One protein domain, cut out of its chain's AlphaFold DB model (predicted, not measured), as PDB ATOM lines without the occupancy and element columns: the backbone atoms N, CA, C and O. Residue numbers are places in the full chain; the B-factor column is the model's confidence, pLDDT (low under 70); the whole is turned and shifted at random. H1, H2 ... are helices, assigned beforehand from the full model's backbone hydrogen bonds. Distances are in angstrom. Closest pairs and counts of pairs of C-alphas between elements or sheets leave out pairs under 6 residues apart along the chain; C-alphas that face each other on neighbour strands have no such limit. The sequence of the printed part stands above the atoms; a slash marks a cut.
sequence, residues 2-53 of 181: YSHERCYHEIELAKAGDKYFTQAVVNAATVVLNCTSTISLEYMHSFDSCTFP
ATOM      1  N   TYR A   2     -49.651 103.608  59.706       48.41
ATOM      2  CA  TYR A   2     -48.557 103.995  58.773       48.41
ATOM      3  C   TYR A   2     -47.520 104.993  59.345       48.41
ATOM      4  O   TYR A   2     -46.789 105.648  58.597       48.41
ATOM      5  N   SER A   3     -47.519 105.203  60.665       55.38
ATOM      6  CA  SER A   3     -46.649 106.191  61.332       55.38
ATOM      7  C   SER A   3     -45.402 105.542  61.946       55.38
ATOM      8  O   SER A   3     -44.311 106.093  61.870       55.38
ATOM      9  N   HIS A   4     -45.532 104.322  62.479       50.38
ATOM     10  CA  HIS A   4     -44.437 103.667  63.195       50.38
ATOM     11  C   HIS A   4     -43.344 103.119  62.259       50.38
ATOM     12  O   HIS A   4     -42.164 103.266  62.555       50.38
ATOM     13  N   GLU A   5     -43.724 102.578  61.095       54.34
ATOM     14  CA  GLU A   5     -42.780 102.049  60.092       54.34
ATOM     15  C   GLU A   5     -41.911 103.142  59.450       54.34
ATOM     16  O   GLU A   5     -40.758 102.890  59.112       54.34
ATOM     17  N   ARG A   6     -42.418 104.381  59.345       54.53
ATOM     18  CA  ARG A   6     -41.653 105.517  58.804       54.53
ATOM     19  C   ARG A   6     -40.516 105.954  59.725       54.53
ATOM     20  O   ARG A   6     -39.398 106.104  59.249       54.53
ATOM     21  N   CYS A   7     -40.766 106.066  61.032       50.12
ATOM     22  CA  CYS A   7     -39.703 106.374  61.997       50.12
ATOM     23  C   CYS A   7     -38.624 105.286  62.034       50.12
ATOM     24  O   CYS A   7     -37.440 105.600  62.121       50.12
ATOM     25  N   TYR A   8     -39.012 104.008  61.968       59.91
ATOM     26  CA  TYR A   8     -38.041 102.912  61.941       59.91
ATOM     27  C   TYR A   8     -37.148 102.977  60.701       59.91
ATOM     28  O   TYR A   8     -35.931 102.859  60.820       59.91
ATOM     29  N   HIS A   9     -37.733 103.245  59.533       66.00
ATOM     30  CA  HIS A   9     -36.981 103.380  58.292       66.00
ATOM     31  C   HIS A   9     -36.019 104.581  58.308       66.00
ATOM     32  O   HIS A   9     -34.871 104.454  57.896       66.00
ATOM     33  N   GLU A  10     -36.440 105.727  58.849       57.75
ATOM     34  CA  GLU A  10     -35.579 106.910  58.997       57.75
ATOM     35  C   GLU A  10     -34.407 106.666  59.964       57.75
ATOM     36  O   GLU A  10     -33.280 107.081  59.685       57.75
ATOM     37  N   ILE A  11     -34.630 105.930  61.060       61.62
ATOM     38  CA  ILE A  11     -33.569 105.529  61.998       61.62
ATOM     39  C   ILE A  11     -32.584 104.560  61.332       61.62
ATOM     40  O   ILE A  11     -31.376 104.672  61.545       61.62
ATOM     41  N   GLU A  12     -33.064 103.607  60.532       64.38
ATOM     42  CA  GLU A  12     -32.192 102.688  59.793       64.38
ATOM     43  C   GLU A  12     -31.378 103.398  58.714       64.38
ATOM     44  O   GLU A  12     -30.187 103.123  58.584       64.38
ATOM     45  N   LEU A  13     -31.970 104.356  57.996       65.88
ATOM     46  CA  LEU A  13     -31.262 105.189  57.023       65.88
ATOM     47  C   LEU A  13     -30.200 106.069  57.692       65.88
ATOM     48  O   LEU A  13     -29.092 106.178  57.172       65.88
ATOM     49  N   ALA A  14     -30.497 106.643  58.862       62.28
ATOM     50  CA  ALA A  14     -29.525 107.405  59.642       62.28
ATOM     51  C   ALA A  14     -28.364 106.518  60.126       62.28
ATOM     52  O   ALA A  14     -27.203 106.873  59.937       62.28
ATOM     53  N   LYS A  15     -28.660 105.324  60.663       65.19
ATOM     54  CA  LYS A  15     -27.642 104.333  61.064       65.19
ATOM     55  C   LYS A  15     -26.814 103.838  59.882       65.19
ATOM     56  O   LYS A  15     -25.610 103.634  60.015       65.19
ATOM     57  N   ALA A  16     -27.444 103.629  58.729       64.69
ATOM     58  CA  ALA A  16     -26.755 103.240  57.509       64.69
ATOM     59  C   ALA A  16     -25.822 104.360  57.041       64.69
ATOM     60  O   ALA A  16     -24.653 104.091  56.780       64.69
ATOM     61  N   GLY A  17     -26.299 105.609  57.002       70.81
ATOM     62  CA  GLY A  17     -25.491 106.783  56.669       70.81
ATOM     63  C   GLY A  17     -24.266 106.931  57.574       70.81
ATOM     64  O   GLY A  17     -23.159 107.126  57.075       70.81
ATOM     65  N   ASP A  18     -24.443 106.729  58.879       73.62
ATOM     66  CA  ASP A  18     -23.360 106.765  59.866       73.62
ATOM     67  C   ASP A  18     -22.355 105.616  59.663       73.62
ATOM     68  O   ASP A  18     -21.140 105.812  59.682       73.62
ATOM     69  N   LYS A  19     -22.841 104.410  59.338       73.44
ATOM     70  CA  LYS A  19     -21.991 103.256  59.012       73.44
ATOM     71  C   LYS A  19     -21.186 103.463  57.725       73.44
ATOM     72  O   LYS A  19     -20.005 103.123  57.691       73.44
ATOM     73  N   TYR A  20     -21.789 104.023  56.674       73.56
ATOM     74  CA  TYR A  20     -21.088 104.341  55.424       73.56
ATOM     75  C   TYR A  20     -20.028 105.421  55.632       73.56
ATOM     76  O   TYR A  20     -18.911 105.289  55.132       73.56
ATOM     77  N   PHE A  21     -20.360 106.457  56.402       76.31
ATOM     78  CA  PHE A  21     -19.419 107.504  56.776       76.31
ATOM     79  C   PHE A  21     -18.251 106.939  57.596       76.31
ATOM     80  O   PHE A  21     -17.091 107.166  57.255       76.31
ATOM     81  N   THR A  22     -18.541 106.103  58.595       81.38
ATOM     82  CA  THR A  22     -17.534 105.413  59.417       81.38
ATOM     83  C   THR A  22     -16.627 104.532  58.559       81.38
ATOM     84  O   THR A  22     -15.406 104.592  58.691       81.38
ATOM     85  N   GLN A  23     -17.189 103.766  57.619       84.75
ATOM     86  CA  GLN A  23     -16.397 102.922  56.724       84.75
ATOM     87  C   GLN A  23     -15.493 103.748  55.802       84.75
ATOM     88  O   GLN A  23     -14.345 103.374  55.568       84.75
ATOM     89  N   ALA A  24     -15.985 104.878  55.288       87.00
ATOM     90  CA  ALA A  24     -15.186 105.777  54.464       87.00
ATOM     91  C   ALA A  24     -13.999 106.360  55.251       87.00
ATOM     92  O   ALA A  24     -12.880 106.381  54.738       87.00
ATOM     93  N   VAL A  25     -14.220 106.758  56.509       87.00
ATOM     94  CA  VAL A  25     -13.167 107.247  57.413       87.00
ATOM     95  C   VAL A  25     -12.148 106.150  57.720       87.00
ATOM     96  O   VAL A  25     -10.951 106.392  57.604       87.00
ATOM     97  N   VAL A  26     -12.600 104.937  58.047       89.75
ATOM     98  CA  VAL A  26     -11.727 103.779  58.306       89.75
ATOM     99  C   VAL A  26     -10.852 103.460  57.094       89.75
ATOM    100  O   VAL A  26      -9.645 103.260  57.235       89.75
ATOM    101  N   ASN A  27     -11.428 103.467  55.892       89.69
ATOM    102  CA  ASN A  27     -10.684 103.212  54.662       89.69
ATOM    103  C   ASN A  27      -9.647 104.314  54.399       89.69
ATOM    104  O   ASN A  27      -8.497 104.016  54.086       89.69
ATOM    105  N   ALA A  28     -10.030 105.583  54.563       90.25
ATOM    106  CA  ALA A  28      -9.110 106.704  54.403       90.25
ATOM    107  C   ALA A  28      -7.961 106.644  55.423       90.25
ATOM    108  O   ALA A  28      -6.798 106.784  55.052       90.25
ATOM    109  N   ALA A  29      -8.269 106.366  56.691       89.00
ATOM    110  CA  ALA A  29      -7.281 106.228  57.754       89.00
ATOM    111  C   ALA A  29      -6.330 105.045  57.513       89.00
ATOM    112  O   ALA A  29      -5.127 105.206  57.681       89.00
ATOM    113  N   THR A  30      -6.839 103.901  57.041       91.06
ATOM    114  CA  THR A  30      -6.021 102.733  56.653       91.06
ATOM    115  C   THR A  30      -4.939 103.123  55.643       91.06
ATOM    116  O   THR A  30      -3.777 102.745  55.786       91.06
ATOM    117  N   VAL A  31      -5.310 103.918  54.635       91.88
ATOM    118  CA  VAL A  31      -4.378 104.391  53.604       91.88
ATOM    119  C   VAL A  31      -3.380 105.397  54.182       91.88
ATOM    120  O   VAL A  31      -2.182 105.271  53.949       91.88
ATOM    121  N   VAL A  32      -3.852 106.378  54.956       92.44
ATOM    122  CA  VAL A  32      -3.002 107.441  55.527       92.44
ATOM    123  C   VAL A  32      -1.983 106.891  56.529       92.44
ATOM    124  O   VAL A  32      -0.838 107.330  56.540       92.44
ATOM    125  N   LEU A  33      -2.380 105.916  57.347       91.12
ATOM    126  CA  LEU A  33      -1.517 105.258  58.335       91.12
ATOM    127  C   LEU A  33      -0.619 104.169  57.720       91.12
ATOM    128  O   LEU A  33       0.148 103.520  58.438       91.12
ATOM    129  N   ASN A  34      -0.695 103.990  56.397       93.12
ATOM    130  CA  ASN A  34       0.071 103.024  55.617       93.12
ATOM    131  C   ASN A  34      -0.044 101.595  56.176       93.12
ATOM    132  O   ASN A  34       0.957 100.952  56.509       93.12
ATOM    133  N   CYS A  35      -1.287 101.135  56.329       92.94
ATOM    134  CA  CYS A  35      -1.624  99.810  56.835       92.94
ATOM    135  C   CYS A  35      -1.795  98.799  55.699       92.94
ATOM    136  O   CYS A  35      -2.345  99.113  54.642       92.94
ATOM    137  N   THR A  36      -1.338  97.567  55.924       91.69
ATOM    138  CA  THR A  36      -1.471  96.472  54.944       91.69
ATOM    139  C   THR A  36      -2.848  95.805  54.970       91.69
ATOM    140  O   THR A  36      -3.237  95.168  53.990       91.69
ATOM    141  N   SER A  37      -3.607  95.975  56.054       90.94
ATOM    142  CA  SER A  37      -4.992  95.522  56.187       90.94
ATOM    143  C   SER A  37      -5.887  96.645  56.710       90.94
ATOM    144  O   SER A  37      -5.416  97.613  57.303       90.94
ATOM    145  N   THR A  38      -7.194  96.533  56.457       89.81
ATOM    146  CA  THR A  38      -8.184  97.504  56.935       89.81
ATOM    147  C   THR A  38      -8.178  97.571  58.456       89.81
ATOM    148  O   THR A  38      -8.346  96.547  59.124       89.81
ATOM    149  N   ILE A  39      -8.033  98.780  58.997       89.56
ATOM    150  CA  ILE A  39      -8.086  98.995  60.444       89.56
ATOM    151  C   ILE A  39      -9.510  98.795  60.976       89.56
ATOM    152  O   ILE A  39     -10.503  99.009  60.281       89.56
ATOM    153  N   SER A  40      -9.619  98.417  62.240       87.62
ATOM    154  CA  SER A  40     -10.862  98.347  62.996       87.62
ATOM    155  C   SER A  40     -10.715  99.154  64.275       87.62
ATOM    156  O   SER A  40      -9.804  98.931  65.069       87.62
ATOM    157  N   LEU A  41     -11.659 100.065  64.499       80.69
ATOM    158  CA  LEU A  41     -11.738 100.837  65.741       80.69
ATOM    159  C   LEU A  41     -12.167  99.974  66.938       80.69
ATOM    160  O   LEU A  41     -11.983 100.384  68.079       80.69
ATOM    161  N   GLU A  42     -12.731  98.790  66.685       81.62
ATOM    162  CA  GLU A  42     -13.120  97.831  67.723       81.62
ATOM    163  C   GLU A  42     -11.955  96.916  68.124       81.62
ATOM    164  O   GLU A  42     -11.866  96.500  69.277       81.62
ATOM    165  N   TYR A  43     -11.045  96.620  67.187       82.94
ATOM    166  CA  TYR A  43      -9.941  95.681  67.386       82.94
ATOM    167  C   TYR A  43      -8.598  96.375  67.186       82.94
ATOM    168  O   TYR A  43      -8.133  96.530  66.059       82.94
ATOM    169  N   MET A  44      -7.934  96.747  68.278       79.00
ATOM    170  CA  MET A  44      -6.693  97.530  68.220       79.00
ATOM    171  C   MET A  44      -5.534  96.801  67.532       79.00
ATOM    172  O   MET A  44      -4.758  97.441  66.833       79.00
ATOM    173  N   HIS A  45      -5.491  95.466  67.590       82.31
ATOM    174  CA  HIS A  45      -4.535  94.650  66.824       82.31
ATOM    175  C   HIS A  45      -4.628  94.836  65.301       82.31
ATOM    176  O   HIS A  45      -3.722  94.468  64.561       82.31
ATOM    177  N   SER A  46      -5.707  95.434  64.792       85.56
ATOM    178  CA  SER A  46      -5.789  95.806  63.376       85.56
ATOM    179  C   SER A  46      -4.753  96.869  62.972       85.56
ATOM    180  O   SER A  46      -4.356  96.920  61.805       85.56
ATOM    181  N   PHE A  47      -4.272  97.671  63.931       87.75
ATOM    182  CA  PHE A  47      -3.229  98.676  63.721       87.75
ATOM    183  C   PHE A  47      -1.814  98.078  63.674       87.75
ATOM    184  O   PHE A  47      -0.898  98.755  63.213       87.75
ATOM    185  N   ASP A  48      -1.631  96.806  64.051       86.06
ATOM    186  CA  ASP A  48      -0.337  96.101  63.975       86.06
ATOM    187  C   ASP A  48       0.159  95.967  62.519       86.06
ATOM    188  O   ASP A  48       1.335  95.731  62.254       86.06
ATOM    189  N   SER A  49      -0.751  96.138  61.557       88.44
ATOM    190  CA  SER A  49      -0.480  96.112  60.119       88.44
ATOM    191  C   SER A  49       0.047  97.441  59.552       88.44
ATOM    192  O   SER A  49       0.366  97.503  58.359       88.44
ATOM    193  N   CYS A  50       0.093  98.495  60.375       92.38
ATOM    194  CA  CYS A  50       0.417  99.872  60.005       92.38
ATOM    195  C   CYS A  50       1.894 100.218  60.207       92.38
ATOM    196  O   CYS A  50       2.614  99.567  60.957       92.38
ATOM    197  N   THR A  51       2.361 101.275  59.536       92.50
ATOM    198  CA  THR A  51       3.791 101.655  59.520       92.50
ATOM    199  C   THR A  51       4.028 103.150  59.753       92.50
ATOM    200  O   THR A  51       5.050 103.707  59.349       92.50
ATOM    201  N   PHE A  52       3.091 103.829  60.417       90.00
ATOM    202  CA  PHE A  52       3.237 105.242  60.759       90.00
ATOM    203  C   PHE A  52       4.259 105.462  61.897       90.00
ATOM    204  O   PHE A  52       4.437 104.591  62.758       90.00
ATOM    205  N   PRO A  53       4.920 106.637  61.952       86.00
ATOM    206  CA  PRO A  53       5.798 106.991  63.063       86.00
ATOM    207  C   PRO A  53       5.045 106.960  64.398       86.00
ATOM    208  O   PRO A  53       4.080 107.695  64.586       86.00
TER     209      PRO A  53
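What this domain is: This is residues 2 to 53 of the 181 residues of an uncharacterized protein of Litomosoides sigmodontis (UniProt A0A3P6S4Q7). One long helix, H1, sticks out as an arm over residues 2 to 21, of which 4 to 21 belong to H1. Past that arm, the rest of H1, the long link after it and the short helix H2 fold back into a small head, residues 22 to 53. The printed part has 52 residues, two named helices in the order H1, H2, and no named strand: all helix. It is extended, with a radius of gyration of the C-alphas of 15.9 A and spans of 54 by 17 by 14 A, a rod.

How they stand to each other: Start from H1, residues 4 to 32, where every O i to N i+4 pair is within hydrogen-bond range. H2, residues 44 to 49, is apart from H1. In H2, 0 of 2 such pairs are within range, but 2 of 3 O i to N i+3 pairs are.

Where its parts are: Find C-alpha 4 at (-44.437, 103.667, 63.195); from there H1 runs 42.3 A to C-alpha 32. H2 ends at C-alpha 49, (-0.480, 96.112, 60.119).

The domain as a whole: The farthest C-alphas, Tyr 2 and Pro 53, are 54.6 A apart. The printed part has no cut; the 11-residue link is long. Look for pLDDT under 70 at residues 2 to 16.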